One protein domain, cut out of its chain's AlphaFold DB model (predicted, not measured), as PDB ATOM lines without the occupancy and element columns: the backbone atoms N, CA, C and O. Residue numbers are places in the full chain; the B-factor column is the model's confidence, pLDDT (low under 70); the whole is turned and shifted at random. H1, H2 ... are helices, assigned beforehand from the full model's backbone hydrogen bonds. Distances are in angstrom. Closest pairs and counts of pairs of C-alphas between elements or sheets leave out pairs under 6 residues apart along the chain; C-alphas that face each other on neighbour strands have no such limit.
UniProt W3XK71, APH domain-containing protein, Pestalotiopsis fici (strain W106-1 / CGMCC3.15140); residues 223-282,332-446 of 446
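What this domain is: This is residues 223 to 282 and 332 to 446 of the 446 residues of the protein "APH domain-containing protein" of Pestalotiopsis fici (strain W106-1 / CGMCC3.15140) (UniProt W3XK71). The model falls into two unequal lobes: in the larger one H1, H2, H6 and H8 make a loosely formed bundle with H3 packed on H1 and H6, and in the smaller one H4 and H5 lie near each other among loops, close to the beginning of H6. H6 lies in the middle of the whole, the short H7 lies away from the bundle on the link into H8, and residues 378 to 384 stick out from the smaller lobe. There are 175 residues printed, with eight named helices in the order H1 to H8 and no named strand; the class is all helix, with 101 residues in the helices. The whole is compact, with a radius of gyration of the C-alphas of 18.1 A, and its C-alphas span 49 by 38 by 32 A.

How they stand to each other: Begin with H1, residues 223 to 239, and compare it with H6, residues 394 to 407: these are the hubs, touching three helices each. They touch each other closest at the C-alphas of Leu 230 and Leu 404, 6.0 A apart, at a shallow tilt of 19 degrees, the same way. With H2, residues 259 to 268, and H8, residues 423 to 443, they form a bundle that is up and down, each helix running against the one before it in the chain. H1 and H2 are a hairpin, but only just touch, with 3 pairs of C-alphas within 8 A; the closest are those of Ala 227 and Val 267, 7.6 A apart. Look next at H3, residues 271 to 279: it touches H1, with the C-alphas of Pro 223 and Ala 273 closest at 4.2 A. H3 also touches H6, closest at Ala 276 and Leu 397, with C-alphas 6.2 A apart, at a shallow tilt of 22 degrees, opposite ways. H4, residues 341 to 352, is close to H6 but not clearly touching, the closest C-alphas being those of Leu 351 and Gly 395, 7.1 A apart. H5, residues 370 to 383, touches no helix, but it and H4 are near each other. H7, residues 415 to 418, touches no helix either. H8 touches H6 with residues 433 to 440 alone, closest at the C-alphas of Ala 406 and His 433, 5.4 A apart; the tilt of 38 degrees is only just steep. H8 touches H2 with residues 434 to 441 alone, closest at the C-alphas of Leu 259 and Asp 438, 6.8 A apart. H1 and H8 are apart, and so are H2 and H6. Every O i to N i+4 pair is within hydrogen-bond range in H1, H2, H3, H4, H5, H6 and H8; H7 is too short for such a pair.

Where its parts are: Find C-alpha 223 at (-9.764, -0.493, 62.074); from there H1 runs 24.5 A to C-alpha 239. H2 measures 14.3 A, H3 12.5 A and H4 16.5 A from first to last C-alpha. H5 runs 19.7 A and ends at C-alpha 383, at (8.853, -11.154, 41.950). H6 covers 19.9 A, and the four residues of H7 cover 5.0 A. H8, the longest, runs 30.4 A to C-alpha 443 at (-22.461, -13.230, 57.780).

The domain as a whole: The two C-alphas farthest apart, those of Gly 256 and Arg 382, are 52.9 A apart. Residues 283 to 331 are not printed, and C-alphas 282 and 332 are 21.4 A apart across this cut. The links H1 to H2 and H4 to H5 are long, with 19 and 17 residues. The mean pLDDT of the printed part is 90.0; look for values under 70 at residues 251 to 256 and 361 to 367.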
ATOM      1  N   PRO A 223      -8.363  -0.366  61.674       97.06
ATOM      2  CA  PRO A 223      -9.764  -0.493  62.074       97.06
ATOM      3  C   PRO A 223     -10.498   0.839  62.211       97.06
ATOM      4  O   PRO A 223     -11.671   0.927  61.847       97.06
ATOM      5  N   GLU A 224      -9.825   1.870  62.731       96.75
ATOM      6  CA  GLU A 224     -10.409   3.204  62.884       96.75
ATOM      7  C   GLU A 224     -10.757   3.810  61.521       96.75
ATOM      8  O   GLU A 224     -11.880   4.288  61.343       96.75
ATOM      9  N   MET A 225      -9.848   3.700  60.544       96.50
ATOM     10  CA  MET A 225     -10.088   4.129  59.164       96.50
ATOM     11  C   MET A 225     -11.355   3.481  58.584       96.50
ATOM     12  O   MET A 225     -12.239   4.174  58.083       96.50
ATOM     13  N   HIS A 226     -11.500   2.159  58.715       96.06
ATOM     14  CA  HIS A 226     -12.657   1.429  58.183       96.06
ATOM     15  C   HIS A 226     -13.964   1.722  58.932       96.06
ATOM     16  O   HIS A 226     -15.032   1.813  58.320       96.06
ATOM     17  N   ALA A 227     -13.903   1.913  60.253       96.88
ATOM     18  CA  ALA A 227     -15.056   2.366  61.022       96.88
ATOM     19  C   ALA A 227     -15.505   3.762  60.577       96.88
ATOM     20  O   ALA A 227     -16.704   4.008  60.438       96.88
ATOM     21  N   GLN A 228     -14.558   4.665  60.317       96.81
ATOM     22  CA  GLN A 228     -14.868   5.999  59.828       96.81
ATOM     23  C   GLN A 228     -15.432   5.978  58.404       96.81
ATOM     24  O   GLN A 228     -16.409   6.678  58.142       96.81
ATOM     25  N   MET A 229     -14.904   5.132  57.515       96.25
ATOM     26  CA  MET A 229     -15.487   4.910  56.189       96.25
ATOM     27  C   MET A 229     -16.949   4.464  56.286       96.25
ATOM     28  O   MET A 229     -17.795   5.039  55.607       96.25
ATOM     29  N   LEU A 230     -17.292   3.519  57.175       97.38
ATOM     30  CA  LEU A 230     -18.694   3.121  57.374       97.38
ATOM     31  C   LEU A 230     -19.558   4.296  57.842       97.38
ATOM     32  O   LEU A 230     -20.658   4.496  57.328       97.38
ATOM     33  N   ARG A 231     -19.077   5.079  58.817       96.69
ATOM     34  CA  ARG A 231     -19.814   6.250  59.313       96.69
ATOM     35  C   ARG A 231     -20.053   7.266  58.201       96.69
ATOM     36  O   ARG A 231     -21.170   7.761  58.095       96.69
ATOM     37  N   HIS A 232     -19.050   7.530  57.365       95.69
ATOM     38  CA  HIS A 232     -19.195   8.415  56.213       95.69
ATOM     39  C   HIS A 232     -20.233   7.877  55.215       95.69
ATOM     40  O   HIS A 232     -21.175   8.589  54.883       95.69
ATOM     41  N   GLN A 233     -20.151   6.599  54.823       96.25
ATOM     42  CA  GLN A 233     -21.130   6.005  53.900       96.25
ATOM     43  C   GLN A 233     -22.564   6.050  54.451       96.25
ATOM     44  O   GLN A 233     -23.522   6.252  53.707       96.25
ATOM     45  N   LEU A 234     -22.739   5.902  55.768       96.62
ATOM     46  CA  LEU A 234     -24.047   6.051  56.409       96.62
ATOM     47  C   LEU A 234     -24.542   7.500  56.414       96.62
ATOM     48  O   LEU A 234     -25.737   7.713  56.219       96.62
ATOM     49  N   GLN A 235     -23.656   8.478  56.614       95.56
ATOM     50  CA  GLN A 235     -24.001   9.902  56.525       95.56
ATOM     51  C   GLN A 235     -24.461  10.269  55.111       95.56
ATOM     52  O   GLN A 235     -25.508  10.897  54.956       95.56
ATOM     53  N   GLU A 236     -23.743   9.809  54.087       95.06
ATOM     54  CA  GLU A 236     -24.132  10.001  52.688       95.06
ATOM     55  C   GLU A 236     -25.463   9.303  52.369       95.06
ATOM     56  O   GLU A 236     -26.359   9.888  51.754       95.06
ATOM     57  N   ALA A 237     -25.654   8.073  52.861       95.38
ATOM     58  CA  ALA A 237     -26.925   7.372  52.725       95.38
ATOM     59  C   ALA A 237     -28.080   8.123  53.409       95.38
ATOM     60  O   ALA A 237     -29.176   8.184  52.847       95.38
ATOM     61  N   ASP A 238     -27.865   8.689  54.600       95.06
ATOM     62  CA  ASP A 238     -28.851   9.497  55.324       95.06
ATOM     63  C   ASP A 238     -29.212  10.780  54.559       95.06
ATOM     64  O   ASP A 238     -30.395  11.107  54.454       95.06
ATOM     65  N   GLY A 239     -28.222  11.462  53.974       93.62
ATOM     66  CA  GLY A 239     -28.422  12.654  53.144       93.62
ATOM     67  C   GLY A 239     -29.059  12.372  51.776       93.62
ATOM     68  O   GLY A 239     -29.573  13.277  51.119       93.62
ATOM     69  N   ASN A 240     -29.071  11.115  51.327       92.62
ATOM     70  CA  ASN A 240     -29.647  10.730  50.045       92.62
ATOM     71  C   ASN A 240     -31.172  10.538  50.124       92.62
ATOM     72  O   ASN A 240     -31.699   9.421  50.169       92.62
ATOM     73  N   GLU A 241     -31.900  11.653  50.078       87.19
ATOM     74  CA  GLU A 241     -33.362  11.690  50.222       87.19
ATOM     75  C   GLU A 241     -34.142  11.026  49.072       87.19
ATOM     76  O   GLU A 241     -35.341  10.779  49.201       87.19
ATOM     77  N   ASN A 242     -33.507  10.726  47.937       86.00
ATOM     78  CA  ASN A 242     -34.219  10.289  46.729       86.00
ATOM     79  C   ASN A 242     -34.131   8.787  46.443       86.00
ATOM     80  O   ASN A 242     -34.997   8.263  45.747       86.00
ATOM     81  N   ILE A 243     -33.109   8.090  46.951       91.38
ATOM     82  CA  ILE A 243     -32.888   6.674  46.632       91.38
ATOM     83  C   ILE A 243     -32.949   5.845  47.906       91.38
ATOM     84  O   ILE A 243     -33.869   5.040  48.061       91.38
ATOM     85  N   VAL A 244     -31.992   6.023  48.819       91.62
ATOM     86  CA  VAL A 244     -31.810   5.094  49.947       91.62
ATOM     87  C   VAL A 244     -32.369   5.598  51.274       91.62
ATOM     88  O   VAL A 244     -32.826   4.757  52.049       91.62
ATOM     89  N   ARG A 245     -32.396   6.917  51.539       92.19
ATOM     90  CA  ARG A 245     -32.924   7.523  52.785       92.19
ATOM     91  C   ARG A 245     -32.403   6.832  54.052       92.19
ATOM     92  O   ARG A 245     -33.174   6.411  54.918       92.19
ATOM     93  N   GLY A 246     -31.095   6.598  54.099       92.62
ATOM     94  CA  GLY A 246     -30.432   5.895  55.197       92.62
ATOM     95  C   GLY A 246     -30.896   4.450  55.392       92.62
ATOM     96  O   GLY A 246     -30.780   3.929  56.496       92.62
ATOM     97  N   TRP A 247     -31.473   3.813  54.367       93.94
ATOM     98  CA  TRP A 247     -32.020   2.450  54.408       93.94
ATOM     99  C   TRP A 247     -33.194   2.250  55.380       93.94
ATOM    100  O   TRP A 247     -33.471   1.134  55.813       93.94
ATOM    101  N   ARG A 248     -33.919   3.324  55.711       89.31
ATOM    102  CA  ARG A 248     -35.035   3.294  56.679       89.31
ATOM    103  C   ARG A 248     -36.312   2.657  56.134       89.31
ATOM    104  O   ARG A 248     -37.134   2.175  56.901       89.31
ATOM    105  N   GLU A 249     -36.475   2.652  54.815       80.00
ATOM    106  CA  GLU A 249     -37.689   2.190  54.126       80.00
ATOM    107  C   GLU A 249     -37.637   0.717  53.693       80.00
ATOM    108  O   GLU A 249     -38.505   0.258  52.956       80.00
ATOM    109  N   THR A 250     -36.600  -0.033  54.073       73.19
ATOM    110  CA  THR A 250     -36.500  -1.453  53.707       73.19
ATOM    111  C   THR A 250     -37.500  -2.292  54.495       73.19
ATOM    112  O   THR A 250     -37.593  -2.128  55.714       73.19
ATOM    113  N   ASP A 251     -38.174  -3.224  53.814       65.50
ATOM    114  CA  ASP A 251     -39.107  -4.167  54.434       65.50
ATOM    115  C   ASP A 251     -38.470  -4.871  55.643       65.50
ATOM    116  O   ASP A 251     -37.322  -5.325  55.597       65.50
ATOM    117  N   LEU A 252     -39.227  -4.963  56.738       58.78
ATOM    118  CA  LEU A 252     -38.793  -5.658  57.946       58.78
ATOM    119  C   LEU A 252     -38.564  -7.144  57.636       58.78
ATOM    120  O   LEU A 252     -39.432  -7.812  57.069       58.78
ATOM    121  N   GLN A 253     -37.423  -7.691  58.065       57.69
ATOM    122  CA  GLN A 253     -37.244  -9.146  58.086       57.69
ATOM    123  C   GLN A 253     -38.275  -9.769  59.053       57.69
ATOM    124  O   GLN A 253     -38.669  -9.124  60.037       57.69
ATOM    125  N   PRO A 254     -38.678 -11.037  58.850       50.66
ATOM    126  CA  PRO A 254     -39.418 -11.788  59.860       50.66
ATOM    127  C   PRO A 254     -38.609 -11.801  61.170       50.66
ATOM    128  O   PRO A 254     -37.553 -12.422  61.238       50.66
ATOM    129  N   GLY A 255     -39.058 -11.053  62.186       62.00
ATOM    130  CA  GLY A 255     -38.289 -10.806  63.418       62.00
ATOM    131  C   GLY A 255     -38.034  -9.330  63.764       62.00
ATOM    132  O   GLY A 255     -37.531  -9.057  64.848       62.00
ATOM    133  N   GLY A 256     -38.428  -8.378  62.906       60.94
ATOM    134  CA  GLY A 256     -38.771  -7.008  63.324       60.94
ATOM    135  C   GLY A 256     -37.673  -5.936  63.329       60.94
ATOM    136  O   GLY A 256     -37.981  -4.819  63.726       60.94
ATOM    137  N   ASN A 257     -36.446  -6.211  62.871       73.81
ATOM    138  CA  ASN A 257     -35.423  -5.163  62.699       73.81
ATOM    139  C   ASN A 257     -35.353  -4.718  61.230       73.81
ATOM    140  O   ASN A 257     -35.283  -5.565  60.333       73.81
ATOM    141  N   SER A 258     -35.339  -3.407  60.989       85.69
ATOM    142  CA  SER A 258     -35.057  -2.842  59.663       85.69
ATOM    143  C   SER A 258     -33.582  -3.033  59.287       85.69
ATOM    144  O   SER A 258     -32.741  -3.350  60.137       85.69
ATOM    145  N   LEU A 259     -33.233  -2.833  58.008       91.88
ATOM    146  CA  LEU A 259     -31.831  -2.849  57.577       91.88
ATOM    147  C   LEU A 259     -31.017  -1.785  58.320       91.88
ATOM    148  O   LEU A 259     -29.898  -2.046  58.760       91.88
ATOM    149  N   ARG A 260     -31.618  -0.610  58.529       93.81
ATOM    150  CA  ARG A 260     -31.005   0.479  59.279       93.81
ATOM    151  C   ARG A 260     -30.712   0.117  60.735       93.81
ATOM    152  O   ARG A 260     -29.597   0.363  61.179       93.81
ATOM    153  N   ASP A 261     -31.638  -0.518  61.453       92.50
ATOM    154  CA  ASP A 261     -31.411  -0.896  62.862       92.50
ATOM    155  C   ASP A 261     -30.200  -1.828  63.018       92.50
ATOM    156  O   ASP A 261     -29.479  -1.793  64.018       92.50
ATOM    157  N   ARG A 262     -29.963  -2.678  62.016       94.62
ATOM    158  CA  ARG A 262     -28.832  -3.611  61.991       94.62
ATOM    159  C   ARG A 262     -27.524  -2.917  61.631       94.62
ATOM    160  O   ARG A 262     -26.502  -3.236  62.233       94.62
ATOM    161  N   LEU A 263     -27.559  -1.934  60.730       96.62
ATOM    162  CA  LEU A 263     -26.423  -1.046  60.461       96.62
ATOM    163  C   LEU A 263     -26.048  -0.225  61.703       96.62
ATOM    164  O   LEU A 263     -24.876  -0.173  62.068       96.62
ATOM    165  N   ASP A 264     -27.028   0.343  62.407       96.38
ATOM    166  CA  ASP A 264     -26.787   1.079  63.654       96.38
ATOM    167  C   ASP A 264     -26.207   0.158  64.738       96.38
ATOM    168  O   ASP A 264     -25.278   0.542  65.448       96.38
ATOM    169  N   ARG A 265     -26.684  -1.092  64.831       96.19
ATOM    170  CA  ARG A 265     -26.105  -2.101  65.733       96.19
ATOM    171  C   ARG A 265     -24.665  -2.458  65.362       96.19
ATOM    172  O   ARG A 265     -23.839  -2.576  66.263       96.19
ATOM    173  N   LEU A 266     -24.365  -2.612  64.070       97.31
ATOM    174  CA  LEU A 266     -23.011  -2.853  63.563       97.31
ATOM    175  C   LEU A 266     -22.059  -1.731  63.986       97.31
ATOM    176  O   LEU A 266     -20.973  -2.015  64.489       97.31
ATOM    177  N   VAL A 267     -22.481  -0.471  63.842       97.38
ATOM    178  CA  VAL A 267     -21.703   0.696  64.286       97.38
ATOM    179  C   VAL A 267     -21.547   0.710  65.804       97.38
ATOM    180  O   VAL A 267     -20.433   0.849  66.297       97.38
ATOM    181  N   ALA A 268     -22.636   0.525  66.556       97.19
ATOM    182  CA  ALA A 268     -22.626   0.582  68.019       97.19
ATOM    183  C   ALA A 268     -21.759  -0.507  68.674       97.19
ATOM    184  O   ALA A 268     -21.379  -0.379  69.835       97.19
ATOM    185  N   GLN A 269     -21.479  -1.594  67.953       96.88
ATOM    186  CA  GLN A 269     -20.650  -2.702  68.424       96.88
ATOM    187  C   GLN A 269     -19.252  -2.714  67.798       96.88
ATOM    188  O   GLN A 269     -18.549  -3.718  67.951       96.88
ATOM    189  N   ASP A 270     -18.850  -1.647  67.101       96.06
ATOM    190  CA  ASP A 270     -17.573  -1.545  66.385       96.06
ATOM    191  C   ASP A 270     -17.333  -2.730  65.437       96.06
ATOM    192  O   ASP A 270     -16.219  -3.237  65.304       96.06
ATOM    193  N   GLY A 271     -18.395  -3.231  64.800       97.19
ATOM    194  CA  GLY A 271     -18.358  -4.492  64.065       97.19
ATOM    195  C   GLY A 271     -17.347  -4.489  62.921       97.19
ATOM    196  O   GLY A 271     -16.531  -5.403  62.837       97.19
ATOM    197  N   ILE A 272     -17.331  -3.435  62.099       97.00
ATOM    198  CA  ILE A 272     -16.348  -3.298  61.011       97.00
ATOM    199  C   ILE A 272     -14.920  -3.183  61.543       97.00
ATOM    200  O   ILE A 272     -14.035  -3.866  61.033       97.00
ATOM    201  N   ALA A 273     -14.695  -2.389  62.592       96.44
ATOM    202  CA  ALA A 273     -13.376  -2.289  63.210       96.44
ATOM    203  C   ALA A 273     -12.898  -3.654  63.728       96.44
ATOM    204  O   ALA A 273     -11.754  -4.029  63.499       96.44
ATOM    205  N   LYS A 274     -13.774  -4.447  64.356       96.81
ATOM    206  CA  LYS A 274     -13.438  -5.803  64.817       96.81
ATOM    207  C   LYS A 274     -13.077  -6.739  63.668       96.81
ATOM    208  O   LYS A 274     -12.106  -7.482  63.795       96.81
ATOM    209  N   VAL A 275     -13.828  -6.709  62.564       95.81
ATOM    210  CA  VAL A 275     -13.505  -7.513  61.374       95.81
ATOM    211  C   VAL A 275     -12.150  -7.087  60.805       95.81
ATOM    212  O   VAL A 275     -11.314  -7.950  60.550       95.81
ATOM    213  N   ALA A 276     -11.898  -5.782  60.673       95.50
ATOM    214  CA  ALA A 276     -10.626  -5.258  60.182       95.50
ATOM    215  C   ALA A 276      -9.446  -5.635  61.098       95.50
ATOM    216  O   ALA A 276      -8.423  -6.111  60.618       95.50
ATOM    217  N   GLU A 277      -9.604  -5.500  62.416       95.56
ATOM    218  CA  GLU A 277      -8.582  -5.833  63.417       95.56
ATOM    219  C   GLU A 277      -8.199  -7.318  63.383       95.56
ATOM    220  O   GLU A 277      -7.025  -7.671  63.399       95.56
ATOM    221  N   GLN A 278      -9.190  -8.209  63.299       95.25
ATOM    222  CA  GLN A 278      -8.960  -9.658  63.316       95.25
ATOM    223  C   GLN A 278      -8.277 -10.180  62.046       95.25
ATOM    224  O   GLN A 278      -7.635 -11.237  62.080       95.25
ATOM    225  N   ASN A 279      -8.446  -9.462  60.934       95.44
ATOM    226  CA  ASN A 279      -8.062  -9.913  59.602       95.44
ATOM    227  C   ASN A 279      -6.926  -9.098  58.975       95.44
ATOM    228  O   ASN A 279      -6.427  -9.501  57.935       95.44
ATOM    229  N   SER A 280      -6.493  -7.989  59.574       92.56
ATOM    230  CA  SER A 280      -5.374  -7.193  59.066       92.56
ATOM    231  C   SER A 280      -4.016  -7.747  59.502       92.56
ATOM    232  O   SER A 280      -3.867  -8.370  60.554       92.56
ATOM    233  N   ILE A 281      -3.001  -7.485  58.679       91.38
ATOM    234  CA  ILE A 281      -1.587  -7.733  58.998       91.38
ATOM    235  C   ILE A 281      -0.886  -6.501  59.595       91.38
ATOM    236  O   ILE A 281       0.319  -6.552  59.822       91.38
ATOM    237  N   HIS A 282      -1.625  -5.407  59.849       88.44
ATOM    238  CA  HIS A 282      -1.177  -4.198  60.566       88.44
ATOM    239  C   HIS A 282       0.169  -3.630  60.101       88.44
ATOM    240  O   HIS A 282       0.959  -3.112  60.887       88.44
ATOM    241  N   HIS A 332      -6.546  -8.779  38.939       94.00
ATOM    242  CA  HIS A 332      -6.181  -8.966  40.345       94.00
ATOM    243  C   HIS A 332      -7.055  -8.185  41.329       94.00
ATOM    244  O   HIS A 332      -6.790  -8.220  42.529       94.00
ATOM    245  N   ILE A 333      -8.137  -7.554  40.864       94.69
ATOM    246  CA  ILE A 333      -9.153  -7.025  41.774       94.69
ATOM    247  C   ILE A 333      -9.805  -8.173  42.563       94.69
ATOM    248  O   ILE A 333     -10.365  -9.120  41.996       94.69
ATOM    249  N   LEU A 334      -9.724  -8.094  43.889       96.00
ATOM    250  CA  LEU A 334     -10.308  -9.062  44.803       96.00
ATOM    251  C   LEU A 334     -11.717  -8.623  45.199       96.00
ATOM    252  O   LEU A 334     -11.919  -7.680  45.969       96.00
ATOM    253  N   LEU A 335     -12.701  -9.354  44.679       94.19
ATOM    254  CA  LEU A 335     -14.112  -9.162  44.995       94.19
ATOM    255  C   LEU A 335     -14.482  -9.747  46.369       94.19
ATOM    256  O   LEU A 335     -13.709 -10.466  47.004       94.19
ATOM    257  N   GLY A 336     -15.682  -9.415  46.846       93.62
ATOM    258  CA  GLY A 336     -16.163  -9.840  48.155       93.62
ATOM    259  C   GLY A 336     -16.459 -11.347  48.247       93.62
ATOM    260  O   GLY A 336     -16.650 -12.026  47.240       93.62
ATOM    261  N   PRO A 337     -16.580 -11.905  49.463       93.00
ATOM    262  CA  PRO A 337     -16.807 -13.338  49.669       93.00
ATOM    263  C   PRO A 337     -18.224 -13.811  49.295       93.00
ATOM    264  O   PRO A 337     -18.522 -14.998  49.425       93.00
ATOM    265  N   LEU A 338     -19.113 -12.894  48.898       93.25
ATOM    266  CA  LEU A 338     -20.505 -13.178  48.536       93.25
ATOM    267  C   LEU A 338     -20.734 -13.264  47.021       93.25
ATOM    268  O   LEU A 338     -21.879 -13.387  46.597       93.25
ATOM    269  N   GLU A 339     -19.672 -13.198  46.214       89.88
ATOM    270  CA  GLU A 339     -19.780 -13.396  44.769       89.88
ATOM    271  C   GLU A 339     -20.278 -14.808  44.415       89.88
ATOM    272  O   GLU A 339     -19.990 -15.799  45.099       89.88
ATOM    273  N   GLU A 340     -21.001 -14.898  43.300       87.31
ATOM    274  CA  GLU A 340     -21.576 -16.136  42.768       87.31
ATOM    275  C   GLU A 340     -21.053 -16.433  41.350       87.31
ATOM    276  O   GLU A 340     -20.520 -15.567  40.652       87.31
ATOM    277  N   GLY A 341     -21.200 -17.685  40.908       84.88
ATOM    278  CA  GLY A 341     -20.841 -18.098  39.549       84.88
ATOM    279  C   GLY A 341     -19.352 -17.882  39.218       84.88
ATOM    280  O   GLY A 341     -18.497 -18.134  40.071       84.88
ATOM    281  N   PRO A 342     -19.017 -17.412  37.999       82.31
ATOM    282  CA  PRO A 342     -17.628 -17.208  37.573       82.31
ATOM    283  C   PRO A 342     -16.835 -16.233  38.454       82.31
ATOM    284  O   PRO A 342     -15.636 -16.415  38.647       82.31
ATOM    285  N   MET A 343     -17.491 -15.230  39.049       85.56
ATOM    286  CA  MET A 343     -16.832 -14.296  39.975       85.56
ATOM    287  C   MET A 343     -16.437 -14.983  41.289       85.56
ATOM    288  O   MET A 343     -15.402 -14.674  41.872       85.56
ATOM    289  N   GLN A 344     -17.202 -15.983  41.739       89.06
ATOM    290  CA  GLN A 344     -16.801 -16.789  42.891       89.06
ATOM    291  C   GLN A 344     -15.547 -17.620  42.594       89.06
ATOM    292  O   GLN A 344     -14.672 -17.754  43.450       89.06
ATOM    293  N   GLN A 345     -15.460 -18.204  41.396       87.62
ATOM    294  CA  GLN A 345     -14.275 -18.953  40.965       87.62
ATOM    295  C   GLN A 345     -13.052 -18.036  40.888       87.62
ATOM    296  O   GLN A 345     -11.986 -18.400  41.374       87.62
ATOM    297  N   TRP A 346     -13.233 -16.814  40.388       88.62
ATOM    298  CA  TRP A 346     -12.203 -15.779  40.358       88.62
ATOM    299  C   TRP A 346     -11.658 -15.449  41.751       88.62
ATOM    300  O   TRP A 346     -10.453 -15.518  41.990       88.62
ATOM    301  N   VAL A 347     -12.552 -15.181  42.708       92.44
ATOM    302  CA  VAL A 347     -12.176 -14.935  44.108       92.44
ATOM    303  C   VAL A 347     -11.424 -16.136  44.693       92.44
ATOM    304  O   VAL A 347     -10.407 -15.955  45.358       92.44
ATOM    305  N   LYS A 348     -11.857 -17.372  44.409       91.81
ATOM    306  CA  LYS A 348     -11.138 -18.586  44.840       91.81
ATOM    307  C   LYS A 348      -9.741 -18.688  44.219       91.81
ATOM    308  O   LYS A 348      -8.814 -19.037  44.941       91.81
ATOM    309  N   CYS A 349      -9.589 -18.341  42.940       91.81
ATOM    310  CA  CYS A 349      -8.304 -18.267  42.231       91.81
ATOM    311  C   CYS A 349      -7.322 -17.365  42.992       91.81
ATOM    312  O   CYS A 349      -6.218 -17.781  43.330       91.81
ATOM    313  N   LEU A 350      -7.755 -16.148  43.338       94.69
ATOM    314  CA  LEU A 350      -6.921 -15.168  44.038       94.69
ATOM    315  C   LEU A 350      -6.589 -15.584  45.481       94.69
ATOM    316  O   LEU A 350      -5.477 -15.344  45.951       94.69
ATOM    317  N   LEU A 351      -7.540 -16.197  46.193       94.94
ATOM    318  CA  LEU A 351      -7.387 -16.572  47.606       94.94
ATOM    319  C   LEU A 351      -6.669 -17.908  47.830       94.94
ATOM    320  O   LEU A 351      -6.121 -18.128  48.912       94.94
ATOM    321  N   HIS A 352      -6.714 -18.822  46.863       92.00
ATOM    322  CA  HIS A 352      -6.261 -20.207  47.038       92.00
ATOM    323  C   HIS A 352      -5.341 -20.705  45.919       92.00
ATOM    324  O   HIS A 352      -4.896 -21.851  45.969       92.00
ATOM    325  N   GLY A 353      -5.043 -19.858  44.936       88.69
ATOM    326  CA  GLY A 353      -4.330 -20.228  43.723       88.69
ATOM    327  C   GLY A 353      -5.276 -20.671  42.607       88.69
ATOM    328  O   GLY A 353      -6.402 -21.124  42.833       88.69
ATOM    329  N   CYS A 354      -4.802 -20.531  41.374       83.19
ATOM    330  CA  CYS A 354      -5.601 -20.767  40.175       83.19
ATOM    331  C   CYS A 354      -5.622 -22.227  39.699       83.19
ATOM    332  O   CYS A 354      -6.490 -22.607  38.914       83.19
ATOM    333  N   GLU A 355      -4.739 -23.082  40.220       79.06
ATOM    334  CA  GLU A 355      -4.734 -24.512  39.901       79.06
ATOM    335  C   GLU A 355      -6.078 -25.166  40.266       79.06
ATOM    336  O   GLU A 355      -6.485 -25.199  41.426       79.06
ATOM    337  N   GLY A 356      -6.795 -25.673  39.257       71.00
ATOM    338  CA  GLY A 356      -8.113 -26.295  39.430       71.00
ATOM    339  C   GLY A 356      -9.279 -25.326  39.674       71.00
ATOM    340  O   GLY A 356     -10.405 -25.791  39.837       71.00
ATOM    341  N   ASN A 357      -9.033 -24.008  39.676       72.75
ATOM    342  CA  ASN A 357     -10.051 -22.959  39.838       72.75
ATOM    343  C   ASN A 357     -10.290 -22.129  38.561       72.75
ATOM    344  O   ASN A 357     -11.169 -21.268  38.562       72.75
ATOM    345  N   ILE A 358      -9.533 -22.376  37.484       72.12
ATOM    346  CA  ILE A 358      -9.766 -21.765  36.167       72.12
ATOM    347  C   ILE A 358     -10.990 -22.441  35.517       72.12
ATOM    348  O   ILE A 358     -11.040 -23.676  35.485       72.12
ATOM    349  N   PRO A 359     -11.974 -21.673  35.012       71.00
ATOM    350  CA  PRO A 359     -13.138 -22.228  34.332       71.00
ATOM    351  C   PRO A 359     -12.742 -22.995  33.070       71.00
ATOM    352  O   PRO A 359     -11.741 -22.704  32.417       71.00
ATOM    353  N   THR A 360     -13.561 -23.974  32.692       70.00
ATOM    354  CA  THR A 360     -13.443 -24.589  31.366       70.00
ATOM    355  C   THR A 360     -13.772 -23.568  30.269       70.00
ATOM    356  O   THR A 360     -14.455 -22.579  30.523       70.00
ATOM    357  N   ALA A 361     -13.359 -23.820  29.022       67.25
ATOM    358  CA  ALA A 361     -13.664 -22.931  27.888       67.25
ATOM    359  C   ALA A 361     -15.180 -22.694  27.672       67.25
ATOM    360  O   ALA A 361     -15.571 -21.711  27.052       67.25
ATOM    361  N   GLU A 362     -16.040 -23.588  28.174       60.38
ATOM    362  CA  GLU A 362     -17.505 -23.450  28.138       60.38
ATOM    363  C   GLU A 362     -18.051 -22.550  29.267       60.38
ATOM    364  O   GLU A 362     -19.135 -21.982  29.139       60.38
ATOM    365  N   GLU A 363     -17.303 -22.408  30.363       64.81
ATOM    366  CA  GLU A 363     -17.632 -21.596  31.544       64.81
ATOM    367  C   GLU A 363     -16.927 -20.229  31.530       64.81
ATOM    368  O   GLU A 363     -17.262 -19.337  32.317       64.81
ATOM    369  N   GLU A 364     -15.951 -20.061  30.636       65.69
ATOM    370  CA  GLU A 364     -15.166 -18.848  30.492       65.69
ATOM    371  C   GLU A 364     -16.051 -17.685  30.032       65.69
ATOM    372  O   GLU A 364     -16.665 -17.682  28.961       65.69
ATOM    373  N   ARG A 365     -16.120 -16.652  30.869       65.00
ATOM    374  CA  ARG A 365     -16.740 -15.387  30.496       65.00
ATOM    375  C   ARG A 365     -15.718 -14.521  29.767       65.00
ATOM    376  O   ARG A 365     -14.675 -14.205  30.327       65.00
ATOM    377  N   ALA A 366     -16.068 -14.079  28.560       61.69
ATOM    378  CA  ALA A 366     -15.200 -13.264  27.706       61.69
ATOM    379  C   ALA A 366     -14.781 -11.909  28.316       61.69
ATOM    380  O   ALA A 366     -13.838 -11.297  27.834       61.69
ATOM    381  N   ASP A 367     -15.481 -11.415  29.341       67.88
ATOM    382  CA  ASP A 367     -15.161 -10.168  30.047       67.88
ATOM    383  C   ASP A 367     -14.242 -10.362  31.263       67.88
ATOM    384  O   ASP A 367     -13.991  -9.405  31.991       67.88
ATOM    385  N   VAL A 368     -13.752 -11.579  31.503       70.25
ATOM    386  CA  VAL A 368     -12.875 -11.896  32.631       70.25
ATOM    387  C   VAL A 368     -11.479 -12.226  32.097       70.25
ATOM    388  O   VAL A 368     -11.345 -13.193  31.348       70.25
ATOM    389  N   PRO A 369     -10.427 -11.467  32.458       80.00
ATOM    390  CA  PRO A 369      -9.107 -11.627  31.854       80.00
ATOM    391  C   PRO A 369      -8.328 -12.785  32.510       80.00
ATOM    392  O   PRO A 369      -7.284 -12.579  33.127       80.00
ATOM    393  N   TRP A 370      -8.837 -14.018  32.391       83.31
ATOM    394  CA  TRP A 370      -8.283 -15.223  33.033       83.31
ATOM    395  C   TRP A 370      -6.822 -15.473  32.680       83.31
ATOM    396  O   TRP A 370      -6.015 -15.767  33.561       83.31
ATOM    397  N   ARG A 371      -6.463 -15.305  31.404       85.56
ATOM    398  CA  ARG A 371      -5.078 -15.479  30.963       85.56
ATOM    399  C   ARG A 371      -4.145 -14.433  31.575       85.56
ATOM    400  O   ARG A 371      -3.045 -14.779  31.998       85.56
ATOM    401  N   THR A 372      -4.588 -13.180  31.657       89.81
ATOM    402  CA  THR A 372      -3.836 -12.100  32.312       89.81
ATOM    403  C   THR A 372      -3.660 -12.385  33.800       89.81
ATOM    404  O   THR A 372      -2.540 -12.289  34.295       89.81
ATOM    405  N   LEU A 373      -4.728 -12.804  34.493       90.88
ATOM    406  CA  LEU A 373      -4.682 -13.224  35.897       90.88
ATOM    407  C   LEU A 373      -3.654 -14.343  36.110       90.88
ATOM    408  O   LEU A 373      -2.819 -14.237  37.007       90.88
ATOM    409  N   GLU A 374      -3.693 -15.398  35.297       90.38
ATOM    410  CA  GLU A 374      -2.790 -16.545  35.425       90.38
ATOM    411  C   GLU A 374      -1.327 -16.126  35.246       90.38
ATOM    412  O   GLU A 374      -0.502 -16.357  36.130       90.38
ATOM    413  N   VAL A 375      -1.008 -15.445  34.139       93.06
ATOM    414  CA  VAL A 375       0.367 -15.020  33.846       93.06
ATOM    415  C   VAL A 375       0.865 -14.042  34.904       93.06
ATOM    416  O   VAL A 375       1.954 -14.227  35.440       93.06
ATOM    417  N   LEU A 376       0.074 -13.032  35.267       95.44
ATOM    418  CA  LEU A 376       0.486 -12.068  36.283       95.44
ATOM    419  C   LEU A 376       0.616 -12.713  37.672       95.44
ATOM    420  O   LEU A 376       1.508 -12.328  38.422       95.44
ATOM    421  N   SER A 377      -0.178 -13.738  37.999       94.81
ATOM    422  CA  SER A 377      -0.009 -14.513  39.239       94.81
ATOM    423  C   SER A 377       1.344 -15.233  39.289       94.81
ATOM    424  O   SER A 377       1.988 -15.257  40.345       94.81
ATOM    425  N   GLU A 378       1.801 -15.797  38.162       94.62
ATOM    426  CA  GLU A 378       3.142 -16.389  38.036       94.62
ATOM    427  C   GLU A 378       4.236 -15.330  38.228       94.62
ATOM    428  O   GLU A 378       5.220 -15.567  38.933       94.62
ATOM    429  N   GLU A 379       4.068 -14.156  37.615       97.81
ATOM    430  CA  GLU A 379       5.023 -13.048  37.713       97.81
ATOM    431  C   GLU A 379       5.064 -12.448  39.126       97.81
ATOM    432  O   GLU A 379       6.145 -12.200  39.659       97.81
ATOM    433  N   PHE A 380       3.916 -12.303  39.792       97.75
ATOM    434  CA  PHE A 380       3.823 -11.902  41.197       97.75
ATOM    435  C   PHE A 380       4.546 -12.891  42.108       97.75
ATOM    436  O   PHE A 380       5.328 -12.474  42.967       97.75
ATOM    437  N   ALA A 381       4.345 -14.194  41.899       96.75
ATOM    438  CA  ALA A 381       5.064 -15.220  42.645       96.75
ATOM    439  C   ALA A 381       6.583 -15.119  42.418       96.75
ATOM    440  O   ALA A 381       7.354 -15.166  43.377       96.75
ATOM    441  N   ARG A 382       7.017 -14.925  41.166       97.81
ATOM    442  CA  ARG A 382       8.436 -14.797  40.798       97.81
ATOM    443  C   ARG A 382       9.093 -13.547  41.383       97.81
ATOM    444  O   ARG A 382      10.221 -13.630  41.860       97.81
ATOM    445  N   ALA A 383       8.393 -12.416  41.372       98.06
ATOM    446  CA  ALA A 383       8.853 -11.154  41.950       98.06
ATOM    447  C   ALA A 383       8.771 -11.134  43.492       98.06
ATOM    448  O   ALA A 383       9.286 -10.217  44.134       98.06
ATOM    449  N   GLY A 384       8.130 -12.132  44.112       97.94
ATOM    450  CA  GLY A 384       7.931 -12.188  45.560       97.94
ATOM    451  C   GLY A 384       6.941 -11.139  46.070       97.94
ATOM    452  O   GLY A 384       7.101 -10.623  47.183       97.94
ATOM    453  N   VAL A 385       5.956 -10.774  45.247       98.25
ATOM    454  CA  VAL A 385       4.813  -9.944  45.652       98.25
ATOM    455  C   VAL A 385       4.021 -10.697  46.719       98.25
ATOM    456  O   VAL A 385       3.807 -11.903  46.614       98.25
ATOM    457  N   LEU A 386       3.578  -9.989  47.755       96.94
ATOM    458  CA  LEU A 386       2.649 -10.532  48.736       96.94
ATOM    459  C   LEU A 386       1.253 -10.582  48.098       96.94
ATOM    460  O   LEU A 386       0.594  -9.550  47.980       96.94
ATOM    461  N   ARG A 387       0.842 -11.766  47.640       96.81
ATOM    462  CA  ARG A 387      -0.418 -11.987  46.908       96.81
ATOM    463  C   ARG A 387      -1.595 -12.145  47.868       96.81
ATOM    464  O   ARG A 387      -1.366 -12.478  49.030       96.81
ATOM    465  N   PRO A 388      -2.854 -12.034  47.402       96.56
ATOM    466  CA  PRO A 388      -4.012 -12.227  48.269       96.56
ATOM    467  C   PRO A 388      -3.987 -13.564  49.030       96.56
ATOM    468  O   PRO A 388      -4.146 -13.575  50.246       96.56
ATOM    469  N   GLN A 389      -3.661 -14.675  48.366       95.38
ATOM    470  CA  GLN A 389      -3.495 -15.983  49.020       95.38
ATOM    471  C   GLN A 389      -2.449 -16.026  50.155       95.38
ATOM    472  O   GLN A 389      -2.515 -16.901  51.017       95.38
ATOM    473  N   ASP A 390      -1.495 -15.091  50.170       95.19
ATOM    474  CA  ASP A 390      -0.422 -15.006  51.165       95.19
ATOM    475  C   ASP A 390      -0.757 -13.993  52.290       95.19
ATOM    476  O   ASP A 390      -0.036 -13.905  53.288       95.19
ATOM    477  N   ILE A 391      -1.860 -13.239  52.168       96.19
ATOM    478  CA  ILE A 391      -2.319 -12.248  53.152       96.19
ATOM    479  C   ILE A 391      -3.421 -12.863  54.016       96.19
ATOM    480  O   ILE A 391      -4.547 -13.112  53.578       96.19
ATOM    481  N   LYS A 392      -3.112 -13.072  55.299       93.62
ATOM    482  CA  LYS A 392      -4.087 -13.552  56.286       93.62
ATOM    483  C   LYS A 392      -5.324 -12.650  56.284       93.62
ATOM    484  O   LYS A 392      -5.185 -11.440  56.349       93.62
ATOM    485  N   GLY A 393      -6.517 -13.249  56.256       95.44
ATOM    486  CA  GLY A 393      -7.784 -12.533  56.442       95.44
ATOM    487  C   GLY A 393      -8.239 -11.667  55.261       95.44
ATOM    488  O   GLY A 393      -9.307 -11.063  55.338       95.44
ATOM    489  N   VAL A 394      -7.497 -11.638  54.146       97.12
ATOM    490  CA  VAL A 394      -7.767 -10.716  53.029       97.12
ATOM    491  C   VAL A 394      -9.168 -10.864  52.427       97.12
ATOM    492  O   VAL A 394      -9.767  -9.872  52.033       97.12
ATOM    493  N   GLY A 395      -9.734 -12.076  52.411       96.75
ATOM    494  CA  GLY A 395     -11.099 -12.301  51.924       96.75
ATOM    495  C   GLY A 395     -12.173 -11.628  52.789       96.75
ATOM    496  O   GLY A 395     -13.163 -11.125  52.261       96.75
ATOM    497  N   GLU A 396     -11.973 -11.556  54.111       96.50
ATOM    498  CA  GLU A 396     -12.873 -10.804  54.998       96.50
ATOM    499  C   GLU A 396     -12.670  -9.294  54.847       96.50
ATOM    500  O   GLU A 396     -13.651  -8.554  54.849       96.50
ATOM    501  N   LEU A 397     -11.428  -8.834  54.650       97.25
ATOM    502  CA  LEU A 397     -11.139  -7.422  54.372       97.25
ATOM    503  C   LEU A 397     -11.749  -6.958  53.040       97.25
ATOM    504  O   LEU A 397     -12.369  -5.896  52.992       97.25
ATOM    505  N   ALA A 398     -11.687  -7.787  51.994       97.50
ATOM    506  CA  ALA A 398     -12.419  -7.547  50.754       97.50
ATOM    507  C   ALA A 398     -13.924  -7.436  51.041       97.50
ATOM    508  O   ALA A 398     -14.583  -6.501  50.591       97.50
ATOM    509  N   GLY A 399     -14.469  -8.338  51.865       97.44
ATOM    510  CA  GLY A 399     -15.853  -8.255  52.331       97.44
ATOM    511  C   GLY A 399     -16.196  -6.919  52.994       97.44
ATOM    512  O   GLY A 399     -17.250  -6.361  52.702       97.44
ATOM    513  N   VAL A 400     -15.298  -6.363  53.813       97.44
ATOM    514  CA  VAL A 400     -15.462  -5.018  54.384       97.44
ATOM    515  C   VAL A 400     -15.517  -3.954  53.284       97.44
ATOM    516  O   VAL A 400     -16.470  -3.174  53.276       97.44
ATOM    517  N   LYS A 401     -14.575  -3.928  52.330       96.12
ATOM    518  CA  LYS A 401     -14.600  -2.951  51.222       96.12
ATOM    519  C   LYS A 401     -15.916  -3.002  50.447       96.12
ATOM    520  O   LYS A 401     -16.559  -1.972  50.246       96.12
ATOM    521  N   TRP A 402     -16.313  -4.188  49.998       96.50
ATOM    522  CA  TRP A 402     -17.496  -4.350  49.151       96.50
ATOM    523  C   TRP A 402     -18.796  -4.127  49.924       96.50
ATOM    524  O   TRP A 402     -19.775  -3.656  49.350       96.50
ATOM    525  N   PHE A 403     -18.802  -4.375  51.234       97.94
ATOM    526  CA  PHE A 403     -19.887  -3.947  52.109       97.94
ATOM    527  C   PHE A 403     -20.000  -2.418  52.190       97.94
ATOM    528  O   PHE A 403     -21.104  -1.894  52.069       97.94
ATOM    529  N   LEU A 404     -18.885  -1.696  52.353       96.62
ATOM    530  CA  LEU A 404     -18.881  -0.226  52.381       96.62
ATOM    531  C   LEU A 404     -19.435   0.363  51.073       96.62
ATOM    532  O   LEU A 404     -20.303   1.233  51.115       96.62
ATOM    533  N   GLU A 405     -19.005  -0.169  49.924       94.12
ATOM    534  CA  GLU A 405     -19.555   0.180  48.603       94.12
ATOM    535  C   GLU A 405     -21.039  -0.176  48.467       94.12
ATOM    536  O   GLU A 405     -21.796   0.516  47.788       94.12
ATOM    537  N   ALA A 406     -21.490  -1.257  49.110       95.69
ATOM    538  CA  ALA A 406     -22.896  -1.632  49.084       95.69
ATOM    539  C   ALA A 406     -23.765  -0.648  49.885       95.69
ATOM    540  O   ALA A 406     -24.863  -0.320  49.425       95.69
ATOM    541  N   VAL A 407     -23.279  -0.163  51.039       96.75
ATOM    542  CA  VAL A 407     -23.993   0.783  51.919       96.75
ATOM    543  C   VAL A 407     -24.297   2.090  51.198       96.75
ATOM    544  O   VAL A 407     -25.438   2.556  51.257       96.75
ATOM    545  N   PHE A 408     -23.314   2.670  50.511       95.62
ATOM    546  CA  PHE A 408     -23.546   3.845  49.681       95.62
ATOM    547  C   PHE A 408     -22.529   3.923  48.530       95.62
ATOM    548  O   PHE A 408     -21.435   4.455  48.688       95.62
ATOM    549  N   PRO A 409     -22.864   3.390  47.346       92.00
ATOM    550  CA  PRO A 409     -21.958   3.458  46.210       92.00
ATOM    551  C   PRO A 409     -21.847   4.903  45.680       92.00
ATOM    552  O   PRO A 409     -22.877   5.579  45.555       92.00
ATOM    553  N   PRO A 410     -20.662   5.366  45.231       87.25
ATOM    554  CA  PRO A 410     -20.456   6.744  44.763       87.25
ATOM    555  C   PRO A 410     -21.431   7.194  43.668       87.25
ATOM    556  O   PRO A 410     -21.832   8.356  43.583       87.25
ATOM    557  N   TYR A 411     -21.877   6.271  42.815       88.31
ATOM    558  CA  TYR A 411     -22.801   6.602  41.736       88.31
ATOM    559  C   TYR A 411     -24.222   6.962  42.212       88.31
ATOM    560  O   TYR A 411     -24.975   7.536  41.424       88.31
ATOM    561  N   PHE A 412     -24.591   6.711  43.475       91.31
ATOM    562  CA  PHE A 412     -25.823   7.255  44.069       91.31
ATOM    563  C   PHE A 412     -25.757   8.766  44.315       91.31
ATOM    564  O   PHE A 412     -26.808   9.409  44.337       91.31
ATOM    565  N   ALA A 413     -24.560   9.343  44.425       88.31
ATOM    566  CA  ALA A 413     -24.354  10.791  44.464       88.31
ATOM    567  C   ALA A 413     -24.168  11.407  43.059       88.31
ATOM    568  O   ALA A 413     -24.248  12.623  42.879       88.31
ATOM    569  N   SER A 414     -23.961  10.589  42.021       87.19
ATOM    570  CA  SER A 414     -23.667  11.073  40.669       87.19
ATOM    571  C   SER A 414     -24.927  11.425  39.870       87.19
ATOM    572  O   SER A 414     -25.570  10.566  39.261       87.19
ATOM    573  N   GLN A 415     -25.224  12.722  39.747       85.19
ATOM    574  CA  GLN A 415     -26.329  13.223  38.908       85.19
ATOM    575  C   GLN A 415     -26.225  12.767  37.445       85.19
ATOM    576  O   GLN A 415     -27.221  12.408  36.817       85.19
ATOM    577  N   ARG A 416     -25.002  12.711  36.903       85.12
ATOM    578  CA  ARG A 416     -24.731  12.226  35.540       85.12
ATOM    579  C   ARG A 416     -25.101  10.754  35.358       85.12
ATOM    580  O   ARG A 416     -25.500  10.349  34.266       85.12
ATOM    581  N   TRP A 417     -24.901   9.936  36.386       88.06
ATOM    582  CA  TRP A 417     -25.244   8.518  36.349       88.06
ATOM    583  C   TRP A 417     -26.751   8.305  36.512       88.06
ATOM    584  O   TRP A 417     -27.325   7.454  35.825       88.06
ATOM    585  N   LEU A 418     -27.383   9.101  37.381       88.56
ATOM    586  CA  LEU A 418     -28.816   9.048  37.667       88.56
ATOM    587  C   LEU A 418     -29.664   9.503  36.480       88.56
ATOM    588  O   LEU A 418     -30.635   8.833  36.142       88.56
ATOM    589  N   SER A 419     -29.263  10.568  35.780       89.50
ATOM    590  CA  SER A 419     -30.001  11.096  34.621       89.50
ATOM    591  C   SER A 419     -30.114  10.118  33.448       89.50
ATOM    592  O   SER A 419     -30.956  10.290  32.570       89.50
ATOM    593  N   LYS A 420     -29.286   9.067  33.432       92.69
ATOM    594  CA  LYS A 420     -29.279   8.015  32.409       92.69
ATOM    595  C   LYS A 420     -30.137   6.800  32.768       92.69
ATOM    596  O   LYS A 420     -30.065   5.795  32.063       92.69
ATOM    597  N   ARG A 421     -30.888   6.840  33.873       93.19
ATOM    598  CA  ARG A 421     -31.625   5.684  34.395       93.19
ATOM    599  C   ARG A 421     -33.089   5.982  34.637       93.19
ATOM    600  O   ARG A 421     -33.464   7.080  35.031       93.19
ATOM    601  N   THR A 422     -33.911   4.958  34.434       94.75
ATOM    602  CA  THR A 422     -35.330   5.014  34.788       94.75
ATOM    603  C   THR A 422     -35.526   4.764  36.289       94.75
ATOM    604  O   THR A 422     -34.679   4.119  36.924       94.75
ATOM    605  N   PRO A 423     -36.653   5.209  36.872       93.25
ATOM    606  CA  PRO A 423     -36.996   4.912  38.262       93.25
ATOM    607  C   PRO A 423     -36.971   3.410  38.590       93.25
ATOM    608  O   PRO A 423     -36.490   3.015  39.649       93.25
ATOM    609  N   GLU A 424     -37.403   2.548  37.668       94.69
ATOM    610  CA  GLU A 424     -37.416   1.090  37.853       94.69
ATOM    611  C   GLU A 424     -36.001   0.513  37.912       94.69
ATOM    612  O   GLU A 424     -35.719  -0.387  38.707       94.69
ATOM    613  N   GLN A 425     -35.086   1.035  37.089       94.69
ATOM    614  CA  GLN A 425     -33.683   0.632  37.126       94.69
ATOM    615  C   GLN A 425     -33.033   1.033  38.451       94.69
ATOM    616  O   GLN A 425     -32.324   0.218  39.039       94.69
ATOM    617  N   ILE A 426     -33.312   2.246  38.940       92.62
ATOM    618  CA  ILE A 426     -32.837   2.727  40.245       92.62
ATOM    619  C   ILE A 426     -33.397   1.852  41.372       92.62
ATOM    620  O   ILE A 426     -32.632   1.375  42.207       92.62
ATOM    621  N   GLN A 427     -34.698   1.554  41.358       92.12
ATOM    622  CA  GLN A 427     -35.329   0.718  42.380       92.12
ATOM    623  C   GLN A 427     -34.767  -0.711  42.394       92.12
ATOM    624  O   GLN A 427     -34.554  -1.289  43.461       92.12
ATOM    625  N   ARG A 428     -34.478  -1.287  41.220       93.44
ATOM    626  CA  ARG A 428     -33.819  -2.596  41.115       93.44
ATOM    627  C   ARG A 428     -32.412  -2.571  41.711       93.44
ATOM    628  O   ARG A 428     -32.061  -3.481  42.453       93.44
ATOM    629  N   ILE A 429     -31.628  -1.532  41.422       92.88
ATOM    630  CA  ILE A 429     -30.273  -1.373  41.970       92.88
ATOM    631  C   ILE A 429     -30.334  -1.202  43.494       92.88
ATOM    632  O   ILE A 429     -29.647  -1.929  44.206       92.88
ATOM    633  N   LYS A 430     -31.230  -0.346  44.007       93.50
ATOM    634  CA  LYS A 430     -31.494  -0.195  45.449       93.50
ATOM    635  C   LYS A 430     -31.797  -1.541  46.111       93.50
ATOM    636  O   LYS A 430     -31.220  -1.855  47.147       93.50
ATOM    637  N   LYS A 431     -32.678  -2.352  45.511       93.12
ATOM    638  CA  LYS A 431     -33.030  -3.680  46.038       93.12
ATOM    639  C   LYS A 431     -31.828  -4.629  46.063       93.12
ATOM    640  O   LYS A 431     -31.651  -5.337  47.048       93.12
ATOM    641  N   ASN A 432     -31.006  -4.634  45.014       92.81
ATOM    642  CA  ASN A 432     -29.806  -5.470  44.962       92.81
ATOM    643  C   ASN A 432     -28.814  -5.094  46.071       92.81
ATOM    644  O   ASN A 432     -28.342  -5.976  46.783       92.81
ATOM    645  N   HIS A 433     -28.576  -3.797  46.274       94.62
ATOM    646  CA  HIS A 433     -27.729  -3.301  47.360       94.62
ATOM    647  C   HIS A 433     -28.291  -3.665  48.738       94.62
ATOM    648  O   HIS A 433     -27.562  -4.200  49.566       94.62
ATOM    649  N   ALA A 434     -29.596  -3.482  48.972       94.50
ATOM    650  CA  ALA A 434     -30.228  -3.887  50.230       94.50
ATOM    651  C   ALA A 434     -30.016  -5.383  50.534       94.50
ATOM    652  O   ALA A 434     -29.696  -5.739  51.668       94.50
ATOM    653  N   SER A 435     -30.147  -6.251  49.525       93.62
ATOM    654  CA  SER A 435     -29.884  -7.689  49.662       93.62
ATOM    655  C   SER A 435     -28.415  -7.997  49.968       93.62
ATOM    656  O   SER A 435     -28.136  -8.861  50.796       93.62
ATOM    657  N   GLN A 436     -27.471  -7.293  49.335       94.69
ATOM    658  CA  GLN A 436     -26.038  -7.459  49.606       94.69
ATOM    659  C   GLN A 436     -25.680  -7.030  51.033       94.69
ATOM    660  O   GLN A 436     -25.020  -7.778  51.753       94.69
ATOM    661  N   ILE A 437     -26.170  -5.866  51.476       96.25
ATOM    662  CA  ILE A 437     -25.982  -5.378  52.850       96.25
ATOM    663  C   ILE A 437     -26.565  -6.393  53.848       96.25
ATOM    664  O   ILE A 437     -25.891  -6.766  54.807       96.25
ATOM    665  N   ASP A 438     -27.789  -6.887  53.613       94.75
ATOM    666  CA  ASP A 438     -28.435  -7.905  54.457       94.75
ATOM    667  C   ASP A 438     -27.578  -9.169  54.602       94.75
ATOM    668  O   ASP A 438     -27.435  -9.692  55.711       94.75
ATOM    669  N   ALA A 439     -26.995  -9.640  53.498       95.44
ATOM    670  CA  ALA A 439     -26.169 -10.839  53.463       95.44
ATOM    671  C   ALA A 439     -24.850 -10.673  54.241       95.44
ATOM    672  O   ALA A 439     -24.497 -11.558  55.024       95.44
ATOM    673  N   TYR A 440     -24.161  -9.535  54.107       96.88
ATOM    674  CA  TYR A 440     -22.965  -9.234  54.905       96.88
ATOM    675  C   TYR A 440     -23.278  -9.109  56.397       96.88
ATOM    676  O   TYR A 440     -22.598  -9.711  57.227       96.88
ATOM    677  N   LEU A 441     -24.354  -8.400  56.749       95.88
ATOM    678  CA  LEU A 441     -24.793  -8.289  58.139       95.88
ATOM    679  C   LEU A 441     -25.091  -9.674  58.732       95.88
ATOM    680  O   LEU A 441     -24.594  -9.986  59.810       95.88
ATOM    681  N   LYS A 442     -25.799 -10.552  58.001       94.25
ATOM    682  CA  LYS A 442     -26.041 -11.945  58.423       94.25
ATOM    683  C   LYS A 442     -24.742 -12.723  58.617       94.25
ATOM    684  O   LYS A 442     -24.609 -13.419  59.620       94.25
ATOM    685  N   ARG A 443     -23.784 -12.589  57.690       94.31
ATOM    686  CA  ARG A 443     -22.461 -13.230  57.780       94.31
ATOM    687  C   ARG A 443     -21.737 -12.849  59.073       94.31
ATOM    688  O   ARG A 443     -21.135 -13.715  59.699       94.31
ATOM    689  N   TRP A 444     -21.823 -11.585  59.482       95.38
ATOM    690  CA  TRP A 444     -21.174 -11.075  60.693       95.38
ATOM    691  C   TRP A 444     -22.055 -11.122  61.954       95.38
ATOM    692  O   TRP A 444     -21.614 -10.689  63.016       95.38
ATOM    693  N   GLY A 445     -23.273 -11.669  61.866       93.12
ATOM    694  CA  GLY A 445     -24.167 -11.880  63.011       93.12
ATOM    695  C   GLY A 445     -25.020 -10.675  63.433       93.12
ATOM    696  O   GLY A 445     -25.443 -10.620  64.588       93.12
ATOM    697  N   TYR A 446     -25.284  -9.730  62.526       90.94
ATOM    698  CA  TYR A 446     -26.083  -8.517  62.758       90.94
ATOM    699  C   TYR A 446     -27.495  -8.591  62.195       90.94
ATOM    700  O   TYR A 446     -27.694  -9.167  61.101       90.94
TER     701      TYR A 446